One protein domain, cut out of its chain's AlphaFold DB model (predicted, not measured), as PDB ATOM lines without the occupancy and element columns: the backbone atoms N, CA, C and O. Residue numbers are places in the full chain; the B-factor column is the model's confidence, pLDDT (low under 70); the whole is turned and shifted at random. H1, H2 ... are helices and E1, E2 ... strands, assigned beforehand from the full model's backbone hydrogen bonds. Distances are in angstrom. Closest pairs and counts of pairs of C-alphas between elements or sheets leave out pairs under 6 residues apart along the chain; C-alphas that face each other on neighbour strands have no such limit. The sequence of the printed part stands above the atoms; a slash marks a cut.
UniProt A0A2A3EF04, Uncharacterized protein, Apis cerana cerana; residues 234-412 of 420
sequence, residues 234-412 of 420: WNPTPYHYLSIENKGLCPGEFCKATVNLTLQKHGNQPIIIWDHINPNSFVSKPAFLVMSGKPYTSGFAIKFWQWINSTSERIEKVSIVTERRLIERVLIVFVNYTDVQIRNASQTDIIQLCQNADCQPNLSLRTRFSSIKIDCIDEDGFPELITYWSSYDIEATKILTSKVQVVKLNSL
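Overview. This is residues 234 to 412 of the 420 residues of an uncharacterized protein of Apis cerana cerana (UniProt A0A2A3EF04). Three antiparallel sheets are stacked as layers with their strands running nearly the same line: a long, twisted sheet in the middle, built on E6, E7 and E8, with E1, E2 and E3 over part of one face and E10, E11 and E12 over part of the other. The far tip of the E6 and E7 hairpin reaches one end of the longest axis, and the small helix H1 lies at the edge of the middle sheet. The printed part has 179 residues, with nine strands, then H1, then three strands; the class is mostly strand. The whole is compact, with a radius of gyration of the C-alphas of 18.4 A, and spans 64 by 40 by 22 A, only just elongated.

Along the chain. E1, residues 240 to 247, begins at C-alpha 240 (19.531, 24.895, -21.652). E2 is residues 256 to 263 and E3 271 to 279, which bends by 51 degrees at residue 274. E4 is 281 to 283 and E5 287 to 289. E6, 297 to 316, measures 53.0 A and bends by 65 degrees at residue 313. E7, 319 to 336, measures 52.2 A; E8, 339 to 355, measures 44.5 A and bends by 59 degrees at residue 346. E9 is 358 to 360, H1 363 to 368 and E10 372 to 375. E11, 384 to 393, measures 28.0 A. E12, 399 to 408, measures 29.5 A and ends at C-alpha 408 (38.533, 10.264, -16.127).

Arrangement. E1, E2 and E3 form a meander, each strand the antiparallel neighbour of the one before, with N 243 and O 260 at 2.8 A and N 259 and O 276 at 2.8 A. In the branched, twisted sheet, E4 and E5 lie on one side of E6 and E7 on the other; N 282 and O 305 are 2.8 A apart, N 289 and O 299 2.8 A, N 304 and O 329 2.8 A. E5 to E9 form a second meander, with N 328 and O 348 at 2.9 A and N 353 and O 360 at 3.0 A. H1 only grazes this sheet, with residues 363 to 367; 1 of its 2 O i to N i+4 pairs is within hydrogen-bond range. E10, E11 and E12 form the third meander, with N 373 and O 386 at 2.9 A and N 387 and O 405 at 2.9 A. The closest C-alphas of E8 and E11 are those of Ile 350 and Ser 391, 5.0 A.

Size, cuts and confidence. The C-alphas farthest apart, of Gly 267 and Lys 317, are 66.0 A apart. The printed part has no cut, and no link is long. Mean pLDDT of the printed part is 86.2; 17 residues are under 70, among them 310 to 319.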
ATOM      1  N   TRP A 234      15.298  17.139 -21.460       91.25
ATOM      2  CA  TRP A 234      16.031  17.404 -20.230       91.25
ATOM      3  C   TRP A 234      16.420  18.871 -20.163       91.25
ATOM      4  O   TRP A 234      16.642  19.506 -21.193       91.25
ATOM      5  N   ASN A 235      16.590  19.375 -18.946       90.56
ATOM      6  CA  ASN A 235      17.063  20.732 -18.705       90.56
ATOM      7  C   ASN A 235      18.457  20.660 -18.061       90.56
ATOM      8  O   ASN A 235      18.539  20.700 -16.832       90.56
ATOM      9  N   PRO A 236      19.551  20.496 -18.843       89.00
ATOM     10  CA  PRO A 236      20.911  20.451 -18.295       89.00
ATOM     11  C   PRO A 236      21.244  21.642 -17.384       89.00
ATOM     12  O   PRO A 236      22.048  21.523 -16.466       89.00
ATOM     13  N   THR A 237      20.616  22.793 -17.635       89.06
ATOM     14  CA  THR A 237      20.642  23.979 -16.768       89.06
ATOM     15  C   THR A 237      19.262  24.654 -16.812       89.06
ATOM     16  O   THR A 237      18.458  24.300 -17.677       89.06
ATOM     17  N   PRO A 238      18.989  25.688 -15.993       88.44
ATOM     18  CA  PRO A 238      17.760  26.479 -16.112       88.44
ATOM     19  C   PRO A 238      17.545  27.152 -17.479       88.44
ATOM     20  O   PRO A 238      16.425  27.547 -17.786       88.44
ATOM     21  N   TYR A 239      18.598  27.296 -18.293       90.75
ATOM     22  CA  TYR A 239      18.548  27.989 -19.586       90.75
ATOM     23  C   TYR A 239      18.762  27.072 -20.792       90.75
ATOM     24  O   TYR A 239      18.484  27.481 -21.915       90.75
ATOM     25  N   HIS A 240      19.243  25.847 -20.583       92.06
ATOM     26  CA  HIS A 240      19.531  24.895 -21.652       92.06
ATOM     27  C   HIS A 240      18.483  23.796 -21.669       92.06
ATOM     28  O   HIS A 240      18.233  23.181 -20.634       92.06
ATOM     29  N   TYR A 241      17.940  23.509 -22.848       93.62
ATOM     30  CA  TYR A 241      16.943  22.468 -23.062       93.62
ATOM     31  C   TYR A 241      17.465  21.486 -24.106       93.62
ATOM     32  O   TYR A 241      17.704  21.851 -25.254       93.62
ATOM     33  N   LEU A 242      17.652  20.237 -23.697       94.25
ATOM     34  CA  LEU A 242      18.086  19.132 -24.543       94.25
ATOM     35  C   LEU A 242      16.870  18.287 -24.913       94.25
ATOM     36  O   LEU A 242      16.121  17.876 -24.035       94.25
ATOM     37  N   SER A 243      16.695  17.983 -26.193       94.81
ATOM     38  CA  SER A 243      15.683  17.061 -26.699       94.81
ATOM     39  C   SER A 243      16.354  15.992 -27.550       94.81
ATOM     40  O   SER A 243      17.112  16.314 -28.461       94.81
ATOM     41  N   ILE A 244      16.047  14.727 -27.281       93.56
ATOM     42  CA  ILE A 244      16.554  13.580 -28.037       93.56
ATOM     43  C   ILE A 244      15.372  12.789 -28.578       93.56
ATOM     44  O   ILE A 244      14.515  12.357 -27.819       93.56
ATOM     45  N   GLU A 245      15.335  12.571 -29.885       93.81
ATOM     46  CA  GLU A 245      14.252  11.858 -30.549       93.81
ATOM     47  C   GLU A 245      14.809  10.737 -31.430       93.81
ATOM     48  O   GLU A 245      15.597  10.983 -32.342       93.81
ATOM     49  N   ASN A 246      14.373   9.503 -31.168       92.38
ATOM     50  CA  ASN A 246      14.630   8.346 -32.022       92.38
ATOM     51  C   ASN A 246      13.360   8.049 -32.834       92.38
ATOM     52  O   ASN A 246      12.325   7.722 -32.255       92.38
ATOM     53  N   LYS A 247      13.431   8.182 -34.162       92.81
ATOM     54  CA  LYS A 247      12.328   7.907 -35.097       92.81
ATOM     55  C   LYS A 247      12.562   6.607 -35.850       92.81
ATOM     56  O   LYS A 247      13.700   6.293 -36.181       92.81
ATOM     57  N   GLY A 248      11.469   5.919 -36.174       90.00
ATOM     58  CA  GLY A 248      11.478   4.683 -36.955       90.00
ATOM     59  C   GLY A 248      11.973   3.459 -36.183       90.00
ATOM     60  O   GLY A 248      12.394   3.543 -35.031       90.00
ATOM     61  N   LEU A 249      11.891   2.297 -36.833       88.06
ATOM     62  CA  LEU A 249      12.464   1.048 -36.335       88.06
ATOM     63  C   LEU A 249      13.885   0.909 -36.876       88.06
ATOM     64  O   LEU A 249      14.104   1.048 -38.078       88.06
ATOM     65  N   CYS A 250      14.836   0.645 -35.986       88.19
ATOM     66  CA  CYS A 250      16.248   0.528 -36.327       88.19
ATOM     67  C   CYS A 250      16.691  -0.941 -36.398       88.19
ATOM     68  O   CYS A 250      16.310  -1.726 -35.522       88.19
ATOM     69  N   PRO A 251      17.537  -1.317 -37.375       89.75
ATOM     70  CA  PRO A 251      17.999  -0.518 -38.517       89.75
ATOM     71  C   PRO A 251      16.924  -0.337 -39.599       89.75
ATOM     72  O   PRO A 251      16.033  -1.174 -39.736       89.75
ATOM     73  N   GLY A 252      17.044   0.715 -40.411       86.56
ATOM     74  CA  GLY A 252      16.168   0.935 -41.565       86.56
ATOM     75  C   GLY A 252      16.222   2.358 -42.119       86.56
ATOM     76  O   GLY A 252      16.742   3.269 -41.483       86.56
ATOM     77  N   GLU A 253      15.635   2.571 -43.296       86.44
ATOM     78  CA  GLU A 253      15.618   3.886 -43.966       86.44
ATOM     79  C   GLU A 253      14.900   4.967 -43.147       86.44
ATOM     80  O   GLU A 253      15.274   6.138 -43.175       86.44
ATOM     81  N   PHE A 254      13.893   4.568 -42.367       90.75
ATOM     82  CA  PHE A 254      13.145   5.464 -41.484       90.75
ATOM     83  C   PHE A 254      13.767   5.608 -40.087       90.75
ATOM     84  O   PHE A 254      13.279   6.417 -39.298       90.75
ATOM     85  N   CYS A 255      14.811   4.833 -39.767       93.06
ATOM     86  CA  CYS A 255      15.534   4.938 -38.501       93.06
ATOM     87  C   CYS A 255      16.366   6.224 -38.494       93.06
ATOM     88  O   CYS A 255      17.213   6.429 -39.365       93.06
ATOM     89  N   LYS A 256      16.145   7.106 -37.520       95.06
ATOM     90  CA  LYS A 256      16.895   8.362 -37.396       95.06
ATOM     91  C   LYS A 256      16.922   8.853 -35.953       95.06
ATOM     92  O   LYS A 256      15.872   9.001 -35.329       95.06
ATOM     93  N   ALA A 257      18.109   9.222 -35.487       95.31
ATOM     94  CA  ALA A 257      18.308   9.946 -34.241       95.31
ATOM     95  C   ALA A 257      18.382  11.454 -34.508       95.31
ATOM     96  O   ALA A 257      19.043  11.898 -35.451       95.31
ATOM     97  N   THR A 258      17.720  12.243 -33.667       96.25
ATOM     98  CA  THR A 258      17.806  13.707 -33.659       96.25
ATOM     99  C   THR A 258      18.137  14.176 -32.251       96.25
ATOM    100  O   THR A 258      17.482  13.763 -31.296       96.25
ATOM    101  N   VAL A 259      19.138  15.040 -32.117       96.31
ATOM    102  CA  VAL A 259      19.524  15.674 -30.859       96.31
ATOM    103  C   VAL A 259      19.491  17.180 -31.056       96.31
ATOM    104  O   VAL A 259      20.204  17.710 -31.900       96.31
ATOM    105  N   ASN A 260      18.664  17.855 -30.267       96.19
ATOM    106  CA  ASN A 260      18.491  19.298 -30.298       96.19
ATOM    107  C   ASN A 260      18.828  19.880 -28.932       96.19
ATOM    108  O   ASN A 260      18.259  19.461 -27.927       96.19
ATOM    109  N   LEU A 261      19.702  20.875 -28.896       95.50
ATOM    110  CA  LEU A 261      20.003  21.660 -27.708       95.50
ATOM    111  C   LEU A 261      19.646  23.116 -27.981       95.50
ATOM    112  O   LEU A 261      20.131  23.717 -28.944       95.50
ATOM    113  N   THR A 262      18.810  23.691 -27.123       94.81
ATOM    114  CA  THR A 262      18.380  25.083 -27.231       94.81
ATOM    115  C   THR A 262      18.753  25.886 -25.993       94.81
ATOM    116  O   THR A 262      18.820  25.359 -24.882       94.81
ATOM    117  N   LEU A 263      19.000  27.178 -26.198       92.81
ATOM    118  CA  LEU A 263      19.196  28.177 -25.158       92.81
ATOM    119  C   LEU A 263      17.939  29.051 -25.067       92.81
ATOM    120  O   LEU A 263      17.592  29.766 -26.012       92.81
ATOM    121  N   GLN A 264      17.283  29.032 -23.912       88.06
ATOM    122  CA  GLN A 264      16.176  29.920 -23.578       88.06
ATOM    123  C   GLN A 264      16.720  31.156 -22.856       88.06
ATOM    124  O   GLN A 264      17.290  31.059 -21.770       88.06
ATOM    125  N   LYS A 265      16.516  32.340 -23.437       77.06
ATOM    126  CA  LYS A 265      16.768  33.621 -22.759       77.06
ATOM    127  C   LYS A 265      15.439  34.172 -22.235       77.06
ATOM    128  O   LYS A 265      14.403  33.978 -22.872       77.06
ATOM    129  N   HIS A 266      15.447  34.843 -21.082       65.06
ATOM    130  CA  HIS A 266      14.237  35.480 -20.548       65.06
ATOM    131  C   HIS A 266      13.627  36.431 -21.591       65.06
ATOM    132  O   HIS A 266      14.314  37.319 -22.085       65.06
ATOM    133  N   GLY A 267      12.349  36.229 -21.928       67.12
ATOM    134  CA  GLY A 267      11.585  37.098 -22.835       67.12
ATOM    135  C   GLY A 267      11.824  36.901 -24.338       67.12
ATOM    136  O   GLY A 267      11.079  37.471 -25.128       67.12
ATOM    137  N   ASN A 268      12.793  36.071 -24.744       74.62
ATOM    138  CA  ASN A 268      13.111  35.835 -26.156       74.62
ATOM    139  C   ASN A 268      12.715  34.423 -26.606       74.62
ATOM    140  O   ASN A 268      12.565  33.508 -25.794       74.62
ATOM    141  N   GLN A 269      12.579  34.235 -27.919       82.12
ATOM    142  CA  GLN A 269      12.403  32.905 -28.500       82.12
ATOM    143  C   GLN A 269      13.628  32.011 -28.215       82.12
ATOM    144  O   GLN A 269      14.754  32.522 -28.177       82.12
ATOM    145  N   PRO A 270      13.429  30.695 -28.003       88.44
ATOM    146  CA  PRO A 270      14.530  29.751 -27.833       88.44
ATOM    147  C   PRO A 270      15.420  29.735 -29.076       88.44
ATOM    148  O   PRO A 270      14.929  29.704 -30.203       88.44
ATOM    149  N   ILE A 271      16.735  29.713 -28.866       91.44
ATOM    150  CA  ILE A 271      17.730  29.630 -29.940       91.44
ATOM    151  C   ILE A 271      18.283  28.209 -29.960       91.44
ATOM    152  O   ILE A 271      18.754  27.729 -28.931       91.44
ATOM    153  N   ILE A 272      18.252  27.536 -31.108       92.81
ATOM    154  CA  ILE A 272      18.922  26.242 -31.280       92.81
ATOM    155  C   ILE A 272      20.430  26.499 -31.358       92.81
ATOM    156  O   ILE A 272      20.886  27.228 -32.236       92.81
ATOM    157  N   ILE A 273      21.189  25.928 -30.424       94.62
ATOM    158  CA  ILE A 273      22.652  26.073 -30.347       94.62
ATOM    159  C   ILE A 273      23.383  24.810 -30.809       94.62
ATOM    160  O   ILE A 273      24.561  24.868 -31.145       94.62
ATOM    161  N   TRP A 274      22.684  23.675 -30.870       94.62
ATOM    162  CA  TRP A 274      23.182  22.462 -31.502       94.62
ATOM    163  C   TRP A 274      22.017  21.627 -32.040       94.62
ATOM    164  O   TRP A 274      21.088  21.312 -31.300       94.62
ATOM    165  N   ASP A 275      22.081  21.296 -33.327       94.50
ATOM    166  CA  ASP A 275      21.162  20.391 -34.022       94.50
ATOM    167  C   ASP A 275      22.000  19.283 -34.662       94.50
ATOM    168  O   ASP A 275      22.908  19.542 -35.460       94.50
ATOM    169  N   HIS A 276      21.744  18.045 -34.256       94.75
ATOM    170  CA  HIS A 276      22.442  16.878 -34.757       94.75
ATOM    171  C   HIS A 276      21.453  15.816 -35.210       94.75
ATOM    172  O   HIS A 276      20.717  15.226 -34.419       94.75
ATOM    173  N   ILE A 277      21.497  15.530 -36.504       94.94
ATOM    174  CA  ILE A 277      20.688  14.515 -37.161       94.94
ATOM    175  C   ILE A 277      21.613  13.400 -37.627       94.94
ATOM    176  O   ILE A 277      22.562  13.655 -38.367       94.94
ATOM    177  N   ASN A 278      21.299  12.161 -37.251       93.62
ATOM    178  CA  ASN A 278      22.063  10.999 -37.681       93.62
ATOM    179  C   ASN A 278      21.128   9.915 -38.269       93.62
ATOM    180  O   ASN A 278      20.296   9.355 -37.540       93.62
ATOM    181  N   PRO A 279      21.191   9.638 -39.587       93.75
ATOM    182  CA  PRO A 279      20.358   8.623 -40.229       93.75
ATOM    183  C   PRO A 279      20.805   7.207 -39.857       93.75
ATOM    184  O   PRO A 279      21.962   6.978 -39.507       93.75
ATOM    185  N   ASN A 280      19.876   6.256 -39.956       93.75
ATOM    186  CA  ASN A 280      20.054   4.851 -39.597       93.75
ATOM    187  C   ASN A 280      20.773   4.682 -38.250       93.75
ATOM    188  O   ASN A 280      21.755   3.946 -38.132       93.75
ATOM    189  N   SER A 281      20.331   5.444 -37.246       94.25
ATOM    190  CA  SER A 281      20.960   5.449 -35.936       94.25
ATOM    191  C   SER A 281      19.973   5.599 -34.785       94.25
ATOM    192  O   SER A 281      18.866   6.118 -34.940       94.25
ATOM    193  N   PHE A 282      20.419   5.140 -33.624       93.69
ATOM    194  CA  PHE A 282      19.768   5.264 -32.335       93.69
ATOM    195  C   PHE A 282      20.702   5.998 -31.374       93.69
ATOM    196  O   PHE A 282      21.915   5.790 -31.395       93.69
ATOM    197  N   VAL A 283      20.146   6.824 -30.498       92.81
ATOM    198  CA  VAL A 283      20.882   7.518 -29.440       92.81
ATOM    199  C   VAL A 283      20.277   7.192 -28.076       92.81
ATOM    200  O   VAL A 283      19.059   7.241 -27.887       92.81
ATOM    201  N   SER A 284      21.137   6.824 -27.126       89.31
ATOM    202  CA  SER A 284      20.724   6.507 -25.759       89.31
ATOM    203  C   SER A 284      20.396   7.767 -24.957       89.31
ATOM    204  O   SER A 284      20.755   8.883 -25.334       89.31
ATOM    205  N   LYS A 285      19.779   7.577 -23.786       88.44
ATOM    206  CA  LYS A 285      19.627   8.652 -22.798       88.44
ATOM    207  C   LYS A 285      21.002   9.245 -22.426       88.44
ATOM    208  O   LYS A 285      21.982   8.491 -22.390       88.44
ATOM    209  N   PRO A 286      21.080  10.562 -22.163       92.31
ATOM    210  CA  PRO A 286      22.322  11.219 -21.792       92.31
ATOM    211  C   PRO A 286      22.685  10.923 -20.330       92.31
ATOM    212  O   PRO A 286      21.806  10.761 -19.483       92.31
ATOM    213  N   ALA A 287      23.981  10.918 -20.026       91.88
ATOM    214  CA  ALA A 287      24.493  10.981 -18.660       91.88
ATOM    215  C   ALA A 287      25.006  12.399 -18.391       91.88
ATOM    216  O   ALA A 287      25.884  12.878 -19.107       91.88
ATOM    217  N   PHE A 288      24.448  13.085 -17.395       90.56
ATOM    218  CA  PHE A 288      24.804  14.472 -17.094       90.56
ATOM    219  C   PHE A 288      25.999  14.557 -16.151       90.56
ATOM    220  O   PHE A 288      26.088  13.821 -15.173       90.56
ATOM    221  N   LEU A 289      26.878  15.514 -16.430       87.62
ATOM    222  CA  LEU A 289      27.909  15.968 -15.515       87.62
ATOM    223  C   LEU A 289      27.316  17.073 -14.637       87.62
ATOM    224  O   LEU A 289      26.920  18.128 -15.139       87.62
ATOM    225  N   VAL A 290      27.259  16.843 -13.326       74.19
ATOM    226  CA  VAL A 290      26.766  17.846 -12.377       74.19
ATOM    227  C   VAL A 290      27.805  18.959 -12.244       74.19
ATOM    228  O   VAL A 290      28.900  18.742 -11.739       74.19
ATOM    229  N   MET A 291      27.461  20.163 -12.706       73.56
ATOM    230  CA  MET A 291      28.314  21.352 -12.621       73.56
ATOM    231  C   MET A 291      27.647  22.393 -11.719       73.56
ATOM    232  O   MET A 291      26.770  23.144 -12.147       73.56
ATOM    233  N   SER A 292      28.040  22.426 -10.448       67.50
ATOM    234  CA  SER A 292      27.476  23.356  -9.465       67.50
ATOM    235  C   SER A 292      27.975  24.791  -9.679       67.50
ATOM    236  O   SER A 292      29.128  25.023 -10.037       67.50
ATOM    237  N   GLY A 293      27.103  25.775  -9.440       70.19
ATOM    238  CA  GLY A 293      27.485  27.194  -9.367       70.19
ATOM    239  C   GLY A 293      27.634  27.939 -10.700       70.19
ATOM    240  O   GLY A 293      27.974  29.120 -10.684       70.19
ATOM    241  N   LYS A 294      27.359  27.307 -11.853       78.38
ATOM    242  CA  LYS A 294      27.427  27.963 -13.174       78.38
ATOM    243  C   LYS A 294      26.124  27.792 -13.959       78.38
ATOM    244  O   LYS A 294      25.930  26.764 -14.599       78.38
ATOM    245  N   PRO A 295      25.232  28.798 -13.974       80.88
ATOM    246  CA  PRO A 295      23.884  28.634 -14.524       80.88
ATOM    247  C   PRO A 295      23.846  28.441 -16.048       80.88
ATOM    248  O   PRO A 295      22.845  27.970 -16.574       80.88
ATOM    249  N   TYR A 296      24.923  28.789 -16.757       83.31
ATOM    250  CA  TYR A 296      25.049  28.645 -18.212       83.31
ATOM    251  C   TYR A 296      26.057  27.576 -18.631       83.31
ATOM    252  O   TYR A 296      26.388  27.499 -19.812       83.31
ATOM    253  N   THR A 297      26.569  26.771 -17.702       87.00
ATOM    254  CA  THR A 297      27.555  25.740 -18.026       87.00
ATOM    255  C   THR A 297      26.998  24.367 -17.692       87.00
ATOM    256  O   THR A 297      26.497  24.149 -16.595       87.00
ATOM    257  N   SER A 298      27.086  23.438 -18.639       89.56
ATOM    258  CA  SER A 298      26.744  22.033 -18.408       89.56
ATOM    259  C   SER A 298      27.614  21.117 -19.252       89.56
ATOM    260  O   SER A 298      28.138  21.522 -20.290       89.56
ATOM    261  N   GLY A 299      27.749  19.875 -18.802       90.94
ATOM    262  CA  GLY A 299      28.355  18.801 -19.569       90.94
ATOM    263  C   GLY A 299      27.446  17.583 -19.562       90.94
ATOM    264  O   GLY A 299      26.727  17.339 -18.592       90.94
ATOM    265  N   PHE A 300      27.464  16.805 -20.634       93.44
ATOM    266  CA  PHE A 300      26.810  15.502 -20.665       93.44
ATOM    267  C   PHE A 300      27.478  14.573 -21.676       93.44
ATOM    268  O   PHE A 300      28.082  15.020 -22.648       93.44
ATOM    269  N   ALA A 301      27.359  13.269 -21.454       94.50
ATOM    270  CA  ALA A 301      27.746  12.243 -22.407       94.50
ATOM    271  C   ALA A 301      26.506  11.639 -23.075       94.50
ATOM    272  O   ALA A 301      25.460  11.487 -22.445       94.50
ATOM    273  N   ILE A 302      26.635  11.268 -24.345       94.31
ATOM    274  CA  ILE A 302      25.613  10.574 -25.140       94.31
ATOM    275  C   ILE A 302      26.270   9.471 -25.960       94.31
ATOM    276  O   ILE A 302      27.417   9.605 -26.388       94.31
ATOM    277  N   LYS A 303      25.533   8.389 -26.208       94.56
ATOM    278  CA  LYS A 303      26.014   7.253 -26.992       94.56
ATOM    279  C   LYS A 303      25.117   7.006 -28.200       94.56
ATOM    280  O   LYS A 303      23.903   6.879 -28.059       94.56
ATOM    281  N   PHE A 304      25.737   6.901 -29.369       94.50
ATOM    282  CA  PHE A 304      25.104   6.599 -30.648       94.50
ATOM    283  C   PHE A 304      25.391   5.171 -31.080       94.50
ATOM    284  O   PHE A 304      26.486   4.657 -30.860       94.50
ATOM    285  N   TRP A 305      24.404   4.575 -31.730       94.25
ATOM    286  CA  TRP A 305      24.448   3.305 -32.435       94.25
ATOM    287  C   TRP A 305      24.071   3.585 -33.878       94.25
ATOM    288  O   TRP A 305      22.928   3.950 -34.132       94.25
ATOM    289  N   GLN A 306      25.010   3.467 -34.810       94.50
ATOM    290  CA  GLN A 306      24.775   3.766 -36.220       94.50
ATOM    291  C   GLN A 306      25.001   2.517 -37.063       94.50
ATOM    292  O   GLN A 306      26.121   2.020 -37.134       94.50
ATOM    293  N   TRP A 307      23.954   2.010 -37.709       92.88
ATOM    294  CA  TRP A 307      24.063   0.817 -38.544       92.88
ATOM    295  C   TRP A 307      24.667   1.160 -39.903       92.88
ATOM    296  O   TRP A 307      24.304   2.149 -40.545       92.88
ATOM    297  N   ILE A 308      25.586   0.310 -40.351       89.50
ATOM    298  CA  ILE A 308      26.196   0.387 -41.675       89.50
ATOM    299  C   ILE A 308      25.380  -0.519 -42.604       89.50
ATOM    300  O   ILE A 308      25.035  -1.638 -42.227       89.50
ATOM    301  N   ASN A 309      25.092  -0.071 -43.830       70.75
ATOM    302  CA  ASN A 309      24.239  -0.781 -44.801       70.75
ATOM    303  C   ASN A 309      24.812  -2.122 -45.326       70.75
ATOM    304  O   ASN A 309      24.301  -2.678 -46.295       70.75
ATOM    305  N   SER A 310      25.864  -2.663 -44.712       61.66
ATOM    306  CA  SER A 310      26.425  -3.973 -45.034       61.66
ATOM    307  C   SER A 310      25.745  -5.060 -44.195       61.66
ATOM    308  O   SER A 310      26.204  -5.382 -43.096       61.66
ATOM    309  N   THR A 311      24.655  -5.628 -44.708       60.41
ATOM    310  CA  THR A 311      24.070  -6.852 -44.142       60.41
ATOM    311  C   THR A 311      24.658  -8.044 -44.885       60.41
ATOM    312  O   THR A 311      24.499  -8.151 -46.100       60.41
ATOM    313  N   SER A 312      25.352  -8.936 -44.177       58.25
ATOM    314  CA  SER A 312      25.737 -10.240 -44.723       58.25
ATOM    315  C   SER A 312      24.808 -11.287 -44.125       58.25
ATOM    316  O   SER A 312      24.785 -11.494 -42.912       58.25
ATOM    317  N   GLU A 313      24.047 -11.974 -44.966       54.91
ATOM    318  CA  GLU A 313      23.226 -13.104 -44.530       54.91
ATOM    319  C   GLU A 313      24.064 -14.386 -44.561       54.91
ATOM    320  O   GLU A 313      24.801 -14.632 -45.520       54.91
ATOM    321  N   ARG A 314      23.986 -15.209 -43.509       55.53
ATOM    322  CA  ARG A 314      24.589 -16.548 -43.499       55.53
ATOM    323  C   ARG A 314      23.556 -17.571 -43.031       55.53
ATOM    324  O   ARG A 314      22.943 -17.431 -41.977       55.53
ATOM    325  N   ILE A 315      23.372 -18.618 -43.829       51.50
ATOM    326  CA  ILE A 315      22.456 -19.717 -43.516       51.50
ATOM    327  C   ILE A 315      23.216 -20.730 -42.653       51.50
ATOM    328  O   ILE A 315      24.132 -21.392 -43.141       51.50
ATOM    329  N   GLU A 316      22.840 -20.873 -41.381       54.44
ATOM    330  CA  GLU A 316      23.233 -22.027 -40.566       54.44
ATOM    331  C   GLU A 316      22.104 -23.063 -40.568       54.44
ATOM    332  O   GLU A 316      20.933 -22.724 -40.716       54.44
ATOM    333  N   LYS A 317      22.467 -24.349 -40.478       50.16
ATOM    334  CA  LYS A 317      21.696 -25.522 -40.949       50.16
ATOM    335  C   LYS A 317      20.252 -25.701 -40.435       50.16
ATOM    336  O   LYS A 317      19.603 -26.639 -40.886       50.16
ATOM    337  N   VAL A 318      19.726 -24.847 -39.554       53.47
ATOM    338  CA  VAL A 318      18.316 -24.869 -39.099       53.47
ATOM    339  C   VAL A 318      17.730 -23.454 -38.855       53.47
ATOM    340  O   VAL A 318      16.523 -23.314 -38.672       53.47
ATOM    341  N   SER A 319      18.527 -22.378 -38.904       60.62
ATOM    342  CA  SER A 319      18.053 -20.996 -38.730       60.62
ATOM    343  C   SER A 319      18.957 -19.976 -39.434       60.62
ATOM    344  O   SER A 319      20.181 -20.101 -39.452       60.62
ATOM    345  N   ILE A 320      18.347 -18.949 -40.033       71.50
ATOM    346  CA  ILE A 320      19.076 -17.862 -40.700       71.50
ATOM    347  C   ILE A 320      19.572 -16.896 -39.621       71.50
ATOM    348  O   ILE A 320      18.765 -16.250 -38.948       71.50
ATOM    349  N   VAL A 321      20.893 -16.807 -39.458       82.75
ATOM    350  CA  VAL A 321      21.538 -15.808 -38.600       82.75
ATOM    351  C   VAL A 321      22.059 -14.693 -39.500       82.75
ATOM    352  O   VAL A 321      22.865 -14.918 -40.402       82.75
ATOM    353  N   THR A 322      21.587 -13.476 -39.262       85.56
ATOM    354  CA  THR A 322      22.016 -12.291 -40.013       85.56
ATOM    355  C   THR A 322      23.120 -11.563 -39.259       85.56
ATOM    356  O   THR A 322      23.024 -11.358 -38.047       85.56
ATOM    357  N   GLU A 323      24.180 -11.190 -39.974       87.69
ATOM    358  CA  GLU A 323      25.242 -10.327 -39.462       87.69
ATOM    359  C   GLU A 323      24.893  -8.875 -39.777       87.69
ATOM    360  O   GLU A 323      24.587  -8.520 -40.921       87.69
ATOM    361  N   ARG A 324      24.976  -8.025 -38.755       89.00
ATOM    362  CA  ARG A 324      24.839  -6.577 -38.874       89.00
ATOM    363  C   ARG A 324      26.077  -5.907 -38.312       89.00
ATOM    364  O   ARG A 324      26.584  -6.296 -37.262       89.00
ATOM    365  N   ARG A 325      26.524  -4.860 -38.996       91.00
ATOM    366  CA  ARG A 325      27.622  -4.009 -38.541       91.00
ATOM    367  C   ARG A 325      27.073  -2.665 -38.112       91.00
ATOM    368  O   ARG A 325      26.243  -2.078 -38.807       91.00
ATOM    369  N   LEU A 326      27.535  -2.182 -36.970       92.44
ATOM    370  CA  LEU A 326      27.193  -0.859 -36.480       92.44
ATOM    371  C   LEU A 326      28.399  -0.207 -35.813       92.44
ATOM    372  O   LEU A 326      29.277  -0.886 -35.294       92.44
ATOM    373  N   ILE A 327      28.421   1.117 -35.819       94.81
ATOM    374  CA  ILE A 327      29.412   1.926 -35.120       94.81
ATOM    375  C   ILE A 327      28.767   2.411 -33.828       94.81
ATOM    376  O   ILE A 327      27.743   3.101 -33.859       94.81
ATOM    377  N   GLU A 328      29.371   2.068 -32.694       95.00
ATOM    378  CA  GLU A 328      29.048   2.681 -31.412       95.00
ATOM    379  C   GLU A 328      29.969   3.887 -31.186       95.00
ATOM    380  O   GLU A 328      31.192   3.766 -31.271       95.00
ATOM    381  N   ARG A 329      29.401   5.061 -30.888       95.44
ATOM    382  CA  ARG A 329      30.170   6.282 -30.600       95.44
ATOM    383  C   ARG A 329      29.686   6.942 -29.321       95.44
ATOM    384  O   ARG A 329      28.497   7.221 -29.198       95.44
ATOM    385  N   VAL A 330      30.598   7.256 -28.405       95.38
ATOM    386  CA  VAL A 330      30.308   8.043 -27.202       95.38
ATOM    387  C   VAL A 330      30.870   9.447 -27.382       95.38
ATOM    388  O   VAL A 330      32.068   9.630 -27.598       95.38
ATOM    389  N   LEU A 331      29.991  10.442 -27.307       94.56
ATOM    390  CA  LEU A 331      30.347  11.854 -27.372       94.56
ATOM    391  C   LEU A 331      30.183  12.482 -25.997       94.56
ATOM    392  O   LEU A 331      29.190  12.226 -25.318       94.56
ATOM    393  N   ILE A 332      31.120  13.348 -25.630       93.81
ATOM    394  CA  ILE A 332      30.963  14.266 -24.507       93.81
ATOM    395  C   ILE A 332      30.702  15.655 -25.081       93.81
ATOM    396  O   ILE A 332      31.433  16.128 -25.954       93.81
ATOM    397  N   VAL A 333      29.638  16.284 -24.598       93.56
ATOM    398  CA  VAL A 333      29.173  17.601 -25.013       93.56
ATOM    399  C   VAL A 333      29.323  18.547 -23.832       93.56
ATOM    400  O   VAL A 333      28.738  18.321 -22.775       93.56
ATOM    401  N   PHE A 334      30.099  19.609 -24.024       92.25
ATOM    402  CA  PHE A 334      30.212  20.736 -23.109       92.25
ATOM    403  C   PHE A 334      29.507  21.936 -23.686       92.25
ATOM    404  O   PHE A 334      29.641  22.244 -24.867       92.25
ATOM    405  N   VAL A 335      28.775  22.624 -22.829       91.44
ATOM    406  CA  VAL A 335      27.989  23.785 -23.203       91.44
ATOM    407  C   VAL A 335      28.355  24.910 -22.259       91.44
ATOM    408  O   VAL A 335      28.290  24.739 -21.040       91.44
ATOM    409  N   ASN A 336      28.725  26.056 -22.818       90.94
ATOM    410  CA  ASN A 336      28.900  27.300 -22.092       90.94
ATOM    411  C   ASN A 336      28.161  28.420 -22.829       90.94
ATOM    412  O   ASN A 336      28.646  28.957 -23.826       90.94
ATOM    413  N   TYR A 337      26.981  28.775 -22.328       90.38
ATOM    414  CA  TYR A 337      26.077  29.732 -22.963       90.38
ATOM    415  C   TYR A 337      25.663  29.306 -24.385       90.38
ATOM    416  O   TYR A 337      24.762  28.497 -24.542       90.38
ATOM    417  N   THR A 338      26.289  29.837 -25.432       91.12
ATOM    418  CA  THR A 338      26.042  29.424 -26.826       91.12
ATOM    419  C   THR A 338      27.184  28.597 -27.407       91.12
ATOM    420  O   THR A 338      27.036  28.072 -28.505       91.12
ATOM    421  N   ASP A 339      28.322  28.511 -26.712       92.06
ATOM    422  CA  ASP A 339      29.459  27.702 -27.144       92.06
ATOM    423  C   ASP A 339      29.189  26.230 -26.824       92.06
ATOM    424  O   ASP A 339      28.957  25.874 -25.667       92.06
ATOM    425  N   VAL A 340      29.204  25.387 -27.857       93.56
ATOM    426  CA  VAL A 340      28.987  23.942 -27.747       93.56
ATOM    427  C   VAL A 340      30.239  23.230 -28.240       93.56
ATOM    428  O   VAL A 340      30.563  23.244 -29.427       93.56
ATOM    429  N   GLN A 341      30.934  22.563 -27.324       93.38
ATOM    430  CA  GLN A 341      32.134  21.790 -27.610       93.38
ATOM    431  C   GLN A 341      31.821  20.303 -27.541       93.38
ATOM    432  O   GLN A 341      31.372  19.791 -26.520       93.38
ATOM    433  N   ILE A 342      32.100  19.596 -28.629       92.56
ATOM    434  CA  ILE A 342      31.855  18.160 -28.736       92.56
ATOM    435  C   ILE A 342      33.203  17.451 -28.827       92.56
ATOM    436  O   ILE A 342      34.100  17.866 -29.571       92.56
ATOM    437  N   ARG A 343      33.363  16.386 -28.044       91.69
ATOM    438  CA  ARG A 343      34.564  15.549 -28.007       91.69
ATOM    439  C   ARG A 343      34.172  14.089 -28.158       91.69
ATOM    440  O   ARG A 343      33.222  13.626 -27.535       91.69
ATOM    441  N   ASN A 344      34.908  13.366 -28.995       92.06
ATOM    442  CA  ASN A 344      34.752  11.924 -29.125       92.06
ATOM    443  C   ASN A 344      35.487  11.247 -27.961       92.06
ATOM    444  O   ASN A 344      36.703  11.383 -27.856       92.06
ATOM    445  N   ALA A 345      34.746  10.567 -27.086       91.25
ATOM    446  CA  ALA A 345      35.315   9.814 -25.971       91.25
ATOM    447  C   ALA A 345      35.681   8.382 -26.374       91.25
ATOM    448  O   ALA A 345      36.678   7.838 -25.903       91.25
ATOM    449  N   SER A 346      34.881   7.770 -27.250       92.88
ATOM    450  CA  SER A 346      35.144   6.436 -27.786       92.88
ATOM    451  C   SER A 346      34.383   6.200 -29.088       92.88
ATOM    452  O   SER A 346      33.243   6.641 -29.250       92.88
ATOM    453  N   GLN A 347      34.977   5.418 -29.986       94.81
ATOM    454  CA  GLN A 347      34.307   4.887 -31.167       94.81
ATOM    455  C   GLN A 347      34.740   3.437 -31.381       94.81
ATOM    456  O   GLN A 347      35.937   3.163 -31.405       94.81
ATOM    457  N   THR A 348      33.771   2.543 -31.553       93.69
ATOM    458  CA  THR A 348      34.006   1.102 -31.668       93.69
ATOM    459  C   THR A 348      33.124   0.510 -32.759       93.69
ATOM    460  O   THR A 348      31.923   0.789 -32.804       93.69
ATOM    461  N   ASP A 349      33.702  -0.339 -33.606       93.75
ATOM    462  CA  ASP A 349      32.942  -1.173 -34.534       93.75
ATOM    463  C   ASP A 349      32.346  -2.368 -33.787       93.75
ATOM    464  O   ASP A 349      33.042  -3.105 -33.088       93.75
ATOM    465  N   ILE A 350      31.038  -2.547 -33.925       93.50
ATOM    466  CA  ILE A 350      30.267  -3.590 -33.262       93.50
ATOM    467  C   ILE A 350      29.674  -4.509 -34.323       93.50
ATOM    468  O   ILE A 350      28.988  -4.076 -35.255       93.50
ATOM    469  N   ILE A 351      29.897  -5.802 -34.134       92.31
ATOM    470  CA  ILE A 351      29.258  -6.859 -34.900       92.31
ATOM    471  C   ILE A 351      28.121  -7.430 -34.065       92.31
ATOM    472  O   ILE A 351      28.310  -7.921 -32.949       92.31
ATOM    473  N   GLN A 352      26.928  -7.364 -34.642       91.81
ATOM    474  CA  GLN A 352      25.687  -7.853 -34.077       91.81
ATOM    475  C   GLN A 352      25.234  -9.079 -34.872       91.81
ATOM    476  O   GLN A 352      25.172  -9.044 -36.102       91.81
ATOM    477  N   LEU A 353      24.895 -10.157 -34.171       91.12
ATOM    478  CA  LEU A 353      24.268 -11.334 -34.768       91.12
ATOM    479  C   LEU A 353      22.790 -11.356 -34.388       91.12
ATOM    480  O   LEU A 353      22.442 -11.068 -33.241       91.12
ATOM    481  N   CYS A 354      21.926 -11.667 -35.352       88.12
ATOM    482  CA  CYS A 354      20.481 -11.657 -35.157       88.12
ATOM    483  C   CYS A 354      19.813 -12.900 -35.736       88.12
ATOM    484  O   CYS A 354      20.044 -13.251 -36.895       88.12
ATOM    485  N   GLN A 355      18.900 -13.488 -34.969       87.00
ATOM    486  CA  GLN A 355      17.935 -14.469 -35.444       87.00
ATOM    487  C   GLN A 355      16.542 -13.836 -35.383       87.00
ATOM    488  O   GLN A 355      16.004 -13.557 -34.310       87.00
ATOM    489  N   ASN A 356      15.945 -13.594 -36.551       83.12
ATOM    490  CA  ASN A 356      14.725 -12.791 -36.687       83.12
ATOM    491  C   ASN A 356      14.904 -11.383 -36.070       83.12
ATOM    492  O   ASN A 356      15.719 -10.597 -36.549       83.12
ATOM    493  N   ALA A 357      14.138 -11.065 -35.021       81.88
ATOM    494  CA  ALA A 357      14.192  -9.791 -34.303       81.88
ATOM    495  C   ALA A 357      15.035  -9.840 -33.014       81.88
ATOM    496  O   ALA A 357      15.270  -8.788 -32.417       81.88
ATOM    497  N   ASP A 358      15.479 -11.021 -32.566       88.00
ATOM    498  CA  ASP A 358      16.383 -11.121 -31.417       88.00
ATOM    499  C   ASP A 358      17.813 -10.923 -31.909       88.00
ATOM    500  O   ASP A 358      18.311 -11.670 -32.747       88.00
ATOM    501  N   CYS A 359      18.466  -9.887 -31.406       90.56
ATOM    502  CA  CYS A 359      19.826  -9.536 -31.768       90.56
ATOM    503  C   CYS A 359      20.699  -9.515 -30.521       90.56
ATOM    504  O   CYS A 359      20.241  -9.135 -29.442       90.56
ATOM    505  N   GLN A 360      21.977  -9.842 -30.695       92.25
ATOM    506  CA  GLN A 360      22.995  -9.710 -29.665       92.25
ATOM    507  C   GLN A 360      24.214  -8.971 -30.239       92.25
ATOM    508  O   GLN A 360      24.787  -9.439 -31.226       92.25
ATOM    509  N   PRO A 361      24.614  -7.824 -29.655       92.31
ATOM    510  CA  PRO A 361      23.956  -7.112 -28.545       92.31
ATOM    511  C   PRO A 361      22.546  -6.577 -28.870       92.31
ATOM    512  O   PRO A 361      22.251  -6.255 -30.020       92.31
ATOM    513  N   ASN A 362      21.667  -6.463 -27.872       88.44
ATOM    514  CA  ASN A 362      20.244  -6.158 -28.057       88.44
ATOM    515  C   ASN A 362      19.920  -4.662 -27.867       88.44
ATOM    516  O   ASN A 362      20.067  -4.103 -26.777       88.44
ATOM    517  N   LEU A 363      19.392  -4.019 -28.917       83.56
ATOM    518  CA  LEU A 363      18.982  -2.611 -28.876       83.56
ATOM    519  C   LEU A 363      17.814  -2.356 -27.909       83.56
ATOM    520  O   LEU A 363      17.828  -1.362 -27.190       83.56
ATOM    521  N   SER A 364      16.820  -3.242 -27.853       78.56
ATOM    522  CA  SER A 364      15.626  -3.094 -27.005       78.56
ATOM    523  C   SER A 364      15.953  -3.117 -25.511       78.56
ATOM    524  O   SER A 364      15.248  -2.510 -24.710       78.56
ATOM    525  N   LEU A 365      17.034  -3.792 -25.111       76.19
ATOM    526  CA  LEU A 365      17.526  -3.716 -23.732       76.19
ATOM    527  C   LEU A 365      18.182  -2.353 -23.450       76.19
ATOM    528  O   LEU A 365      18.069  -1.826 -22.345       76.19
ATOM    529  N   ARG A 366      18.810  -1.741 -24.460       74.44
ATOM    530  CA  ARG A 366      19.466  -0.422 -24.380       74.44
ATOM    531  C   ARG A 366      18.512   0.761 -24.536       74.44
ATOM    532  O   ARG A 366      18.832   1.861 -24.110       74.44
ATOM    533  N   THR A 367      17.336   0.571 -25.126       71.06
ATOM    534  CA  THR A 367      16.295   1.612 -25.143       71.06
ATOM    535  C   THR A 367      15.691   1.806 -23.753       71.06
ATOM    536  O   THR A 367      15.312   2.923 -23.399       71.06
ATOM    537  N   ARG A 368      15.647   0.737 -22.945       73.88
ATOM    538  CA  ARG A 368      15.163   0.777 -21.560       73.88
ATOM    539  C   ARG A 368      16.161   1.454 -20.614       73.88
ATOM    540  O   ARG A 368      15.736   2.207 -19.742       73.88
ATOM    541  N   PHE A 369      17.467   1.245 -20.799       76.50
ATOM    542  CA  PHE A 369      18.491   1.697 -19.847       76.50
ATOM    543  C   PHE A 369      19.665   2.426 -20.497       76.50
ATOM    544  O   PHE A 369      20.063   2.136 -21.621       76.50
ATOM    545  N   SER A 370      20.280   3.339 -19.746       81.00
ATOM    546  CA  SER A 370      21.521   3.977 -20.178       81.00
ATOM    547  C   SER A 370      22.703   3.014 -20.041       81.00
ATOM    548  O   SER A 370      22.974   2.517 -18.950       81.00
ATOM    549  N   SER A 371      23.442   2.804 -21.134       88.62
ATOM    550  CA  SER A 371      24.727   2.074 -21.144       88.62
ATOM    551  C   SER A 371      25.935   2.988 -20.893       88.62
ATOM    552  O   SER A 371      27.079   2.609 -21.153       88.62
ATOM    553  N   ILE A 372      25.661   4.204 -20.414       92.94
ATOM    554  CA  ILE A 372      26.632   5.203 -19.981       92.94
ATOM    555  C   ILE A 372      26.220   5.772 -18.621       92.94
ATOM    556  O   ILE A 372      25.027   5.948 -18.347       92.94
ATOM    557  N   LYS A 373      27.201   6.089 -17.781       92.69
ATOM    558  CA  LYS A 373      27.007   6.755 -16.492       92.69
ATOM    559  C   LYS A 373      28.188   7.679 -16.209       92.69
ATOM    560  O   LYS A 373      29.306   7.367 -16.602       92.69
ATOM    561  N   ILE A 374      27.919   8.810 -15.567       92.12
ATOM    562  CA  ILE A 374      28.944   9.712 -15.040       92.12
ATOM    563  C   ILE A 374      28.789   9.713 -13.525       92.12
ATOM    564  O   ILE A 374      27.679   9.931 -13.039       92.12
ATOM    565  N   ASP A 375      29.869   9.423 -12.808       91.00
ATOM    566  CA  ASP A 375      29.906   9.382 -11.343       91.00
ATOM    567  C   ASP A 375      31.349   9.576 -10.852       91.00
ATOM    568  O   ASP A 375      32.261   9.433 -11.657       91.00
ATOM    569  N   CYS A 376      31.559   9.885  -9.572       88.62
ATOM    570  CA  CYS A 376      32.897   9.950  -8.968       88.62
ATOM    571  C   CYS A 376      33.180   8.628  -8.240       88.62
ATOM    572  O   CYS A 376      32.698   8.421  -7.122       88.62
ATOM    573  N   ILE A 377      33.915   7.708  -8.869       88.31
ATOM    574  CA  ILE A 377      34.115   6.347  -8.337       88.31
ATOM    575  C   ILE A 377      35.381   6.176  -7.495       88.31
ATOM    576  O   ILE A 377      35.440   5.225  -6.708       88.31
ATOM    577  N   ASP A 378      36.378   7.042  -7.666       82.44
ATOM    578  CA  ASP A 378      37.667   6.970  -6.971       82.44
ATOM    579  C   ASP A 378      37.847   8.034  -5.872       82.44
ATOM    580  O   ASP A 378      38.892   8.075  -5.223       82.44
ATOM    581  N   GLU A 379      36.811   8.850  -5.646       77.06
ATOM    582  CA  GLU A 379      36.759   9.928  -4.650       77.06
ATOM    583  C   GLU A 379      37.880  10.982  -4.797       77.06
ATOM    584  O   GLU A 379      38.107  11.775  -3.883       77.06
ATOM    585  N   ASP A 380      38.542  11.068  -5.960       80.62
ATOM    586  CA  ASP A 380      39.627  12.030  -6.218       80.62
ATOM    587  C   ASP A 380      39.130  13.454  -6.549       80.62
ATOM    588  O   ASP A 380      39.917  14.374  -6.788       80.62
ATOM    589  N   GLY A 381      37.808  13.642  -6.531       79.06
ATOM    590  CA  GLY A 381      37.128  14.892  -6.854       79.06
ATOM    591  C   GLY A 381      36.820  15.077  -8.343       79.06
ATOM    592  O   GLY A 381      36.149  16.053  -8.690       79.06
ATOM    593  N   PHE A 382      37.240  14.161  -9.219       84.38
ATOM    594  CA  PHE A 382      36.935  14.194 -10.645       84.38
ATOM    595  C   PHE A 382      36.002  13.049 -11.054       84.38
ATOM    596  O   PHE A 382      36.279  11.890 -10.782       84.38
ATOM    597  N   PRO A 383      34.916  13.346 -11.780       89.31
ATOM    598  CA  PRO A 383      34.009  12.307 -12.230       89.31
ATOM    599  C   PRO A 383      34.591  11.507 -13.398       89.31
ATOM    600  O   PRO A 383      35.288  12.030 -14.277       89.31
ATOM    601  N   GLU A 384      34.200  10.245 -13.465       91.06
ATOM    602  CA  GLU A 384      34.500   9.324 -14.543       91.06
ATOM    603  C   GLU A 384      33.276   9.036 -15.406       91.06
ATOM    604  O   GLU A 384      32.153   8.864 -14.934       91.06
ATOM    605  N   LEU A 385      33.517   8.923 -16.709       92.88
ATOM    606  CA  LEU A 385      32.572   8.358 -17.656       92.88
ATOM    607  C   LEU A 385      32.755   6.842 -17.707       92.88
ATOM    608  O   LEU A 385      33.797   6.349 -18.140       92.88
ATOM    609  N   ILE A 386      31.714   6.113 -17.324       93.75
ATOM    610  CA  ILE A 386      31.651   4.655 -17.363       93.75
ATOM    611  C   ILE A 386      30.741   4.254 -18.520       93.75
ATOM    612  O   ILE A 386      29.607   4.721 -18.635       93.75
ATOM    613  N   THR A 387      31.233   3.378 -19.387       93.62
ATOM    614  CA  THR A 387      30.514   2.889 -20.566       93.62
ATOM    615  C   THR A 387      30.859   1.428 -20.819       93.62
ATOM    616  O   THR A 387      31.977   0.993 -20.547       93.62
ATOM    617  N   TYR A 388      29.916   0.659 -21.357       93.31
ATOM    618  CA  TYR A 388      30.176  -0.716 -21.783       93.31
ATOM    619  C   TYR A 388      29.663  -0.991 -23.194       93.31
ATOM    620  O   TYR A 388      28.704  -0.371 -23.668       93.31
ATOM    621  N   TRP A 389      30.263  -1.973 -23.851       93.38
ATOM    622  CA  TRP A 389      29.813  -2.476 -25.143       93.38
ATOM    623  C   TRP A 389      30.065  -3.970 -25.276       93.38
ATOM    624  O   TRP A 389      30.859  -4.541 -24.531       93.38
ATOM    625  N   SER A 390      29.373  -4.589 -26.229       94.06
ATOM    626  CA  SER A 390      29.522  -6.005 -26.555       94.06
ATOM    627  C   SER A 390      29.560  -6.170 -28.066       94.06
ATOM    628  O   SER A 390      28.792  -5.510 -28.758       94.06
ATOM    629  N   SER A 391      30.435  -7.030 -28.576       93.62
ATOM    630  CA  SER A 391      30.563  -7.319 -30.006       93.62
ATOM    631  C   SER A 391      30.931  -8.775 -30.220       93.62
ATOM    632  O   SER A 391      31.690  -9.348 -29.437       93.62
ATOM    633  N   TYR A 392      30.434  -9.359 -31.301       91.50
ATOM    634  CA  TYR A 392      30.987 -10.608 -31.802       91.50
ATOM    635  C   TYR A 392      32.341 -10.376 -32.473       91.50
ATOM    636  O   TYR A 392      32.552  -9.360 -33.133       91.50
ATOM    637  N   ASP A 393      33.231 -11.346 -32.320       86.19
ATOM    638  CA  ASP A 393      34.400 -11.542 -33.164       86.19
ATOM    639  C   ASP A 393      34.060 -12.616 -34.207       86.19
ATOM    640  O   ASP A 393      33.759 -13.767 -33.873       86.19
ATOM    641  N   ILE A 394      34.047 -12.218 -35.478       70.19
ATOM    642  CA  ILE A 394      33.737 -13.103 -36.610       70.19
ATOM    643  C   ILE A 394      34.974 -13.775 -37.203       70.19
ATOM    644  O   ILE A 394      34.824 -14.750 -37.941       70.19
ATOM    645  N   GLU A 395      36.171 -13.277 -36.892       70.94
ATOM    646  CA  GLU A 395      37.433 -13.867 -37.336       70.94
ATOM    647  C   GLU A 395      37.804 -15.055 -36.433       70.94
ATOM    648  O   GLU A 395      38.331 -16.057 -36.918       70.94
ATOM    649  N   ALA A 396      37.405 -15.017 -35.152       55.47
ATOM    650  CA  ALA A 396      37.608 -16.089 -34.178       55.47
ATOM    651  C   ALA A 396      36.289 -16.719 -33.679       55.47
ATOM    652  O   ALA A 396      35.625 -16.214 -32.780       55.47
ATOM    653  N   THR A 397      35.920 -17.903 -34.186       65.44
ATOM    654  CA  THR A 397      34.924 -18.831 -33.575       65.44
ATOM    655  C   THR A 397      33.535 -18.267 -33.189       65.44
ATOM    656  O   THR A 397      32.773 -18.963 -32.514       65.44
ATOM    657  N   LYS A 398      33.153 -17.066 -33.659       74.75
ATOM    658  CA  LYS A 398      31.937 -16.333 -33.251       74.75
ATOM    659  C   LYS A 398      31.872 -16.136 -31.741       74.75
ATOM    660  O   LYS A 398      30.907 -16.533 -31.089       74.75
ATOM    661  N   ILE A 399      32.921 -15.564 -31.172       86.69
ATOM    662  CA  ILE A 399      32.990 -15.303 -29.738       86.69
ATOM    663  C   ILE A 399      32.424 -13.918 -29.447       86.69
ATOM    664  O   ILE A 399      32.855 -12.924 -30.020       86.69
ATOM    665  N   LEU A 400      31.464 -13.846 -28.534       90.25
ATOM    666  CA  LEU A 400      30.966 -12.585 -28.005       90.25
ATOM    667  C   LEU A 400      31.937 -12.051 -26.956       90.25
ATOM    668  O   LEU A 400      32.252 -12.758 -26.002       90.25
ATOM    669  N   THR A 401      32.365 -10.804 -27.096       91.19
ATOM    670  CA  THR A 401      33.199 -10.123 -26.104       91.19
ATOM    671  C   THR A 401      32.499  -8.870 -25.615       91.19
ATOM    672  O   THR A 401      31.999  -8.085 -26.419       91.19
ATOM    673  N   SER A 402      32.496  -8.660 -24.303       92.12
ATOM    674  CA  SER A 402      32.091  -7.400 -23.687       92.12
ATOM    675  C   SER A 402      33.269  -6.669 -23.077       92.12
ATOM    676  O   SER A 402      34.152  -7.291 -22.489       92.12
ATOM    677  N   LYS A 403      33.253  -5.339 -23.169       92.12
ATOM    678  CA  LYS A 403      34.255  -4.467 -22.556       92.12
ATOM    679  C   LYS A 403      33.588  -3.368 -21.750       92.12
ATOM    680  O   LYS A 403      32.565  -2.820 -22.161       92.12
ATOM    681  N   VAL A 404      34.219  -3.022 -20.634       92.31
ATOM    682  CA  VAL A 404      33.898  -1.837 -19.836       92.31
ATOM    683  C   VAL A 404      35.048  -0.849 -19.956       92.31
ATOM    684  O   VAL A 404      36.222  -1.217 -19.857       92.31
ATOM    685  N   GLN A 405      34.702   0.409 -20.187       90.94
ATOM    686  CA  GLN A 405      35.629   1.521 -20.269       90.94
ATOM    687  C   GLN A 405      35.244   2.560 -19.219       90.94
ATOM    688  O   GLN A 405      34.085   2.955 -19.106       90.94
ATOM    689  N   VAL A 406      36.250   2.990 -18.467       90.31
ATOM    690  CA  VAL A 406      36.168   4.030 -17.445       90.31
ATOM    691  C   VAL A 406      37.147   5.117 -17.860       90.31
ATOM    692  O   VAL A 406      38.322   4.828 -18.094       90.31
ATOM    693  N   VAL A 407      36.661   6.344 -18.028       88.69
ATOM    694  CA  VAL A 407      37.465   7.472 -18.510       88.69
ATOM    695  C   VAL A 407      37.354   8.636 -17.541       88.69
ATOM    696  O   VAL A 407      36.264   9.171 -17.350       88.69
ATOM    697  N   LYS A 408      38.483   9.067 -16.974       88.00
ATOM    698  CA  LYS A 408      38.533  10.264 -16.127       88.00
ATOM    699  C   LYS A 408      38.248  11.516 -16.946       88.00
ATOM    700  O   LYS A 408      38.953  11.800 -17.920       88.00
ATOM    701  N   LEU A 409      37.236  12.287 -16.552       84.94
ATOM    702  CA  LEU A 409      36.803  13.451 -17.327       84.94
ATOM    703  C   LEU A 409      37.753  14.649 -17.206       84.94
ATOM    704  O   LEU A 409      37.788  15.472 -18.114       84.94
ATOM    705  N   ASN A 410      38.589  14.725 -16.170       76.38
ATOM    706  CA  ASN A 410      39.609  15.777 -16.048       76.38
ATOM    707  C   ASN A 410      40.624  15.796 -17.206       76.38
ATOM    708  O   ASN A 410      41.154  16.845 -17.549       76.38
ATOM    709  N   SER A 411      40.861  14.646 -17.840       62.84
ATOM    710  CA  SER A 411      41.762  14.515 -18.987       62.84
ATOM    711  C   SER A 411      41.153  15.007 -20.304       62.84
ATOM    712  O   SER A 411      41.877  15.318 -21.247       62.84
ATOM    713  N   LEU A 412      39.820  15.087 -20.379       58.06
ATOM    714  CA  LEU A 412      39.072  15.401 -21.602       58.06
ATOM    715  C   LEU A 412      38.492  16.815 -21.605       58.06
ATOM    716  O   LEU A 412      38.002  17.296 -22.631       58.06
TER     717      LEU A 412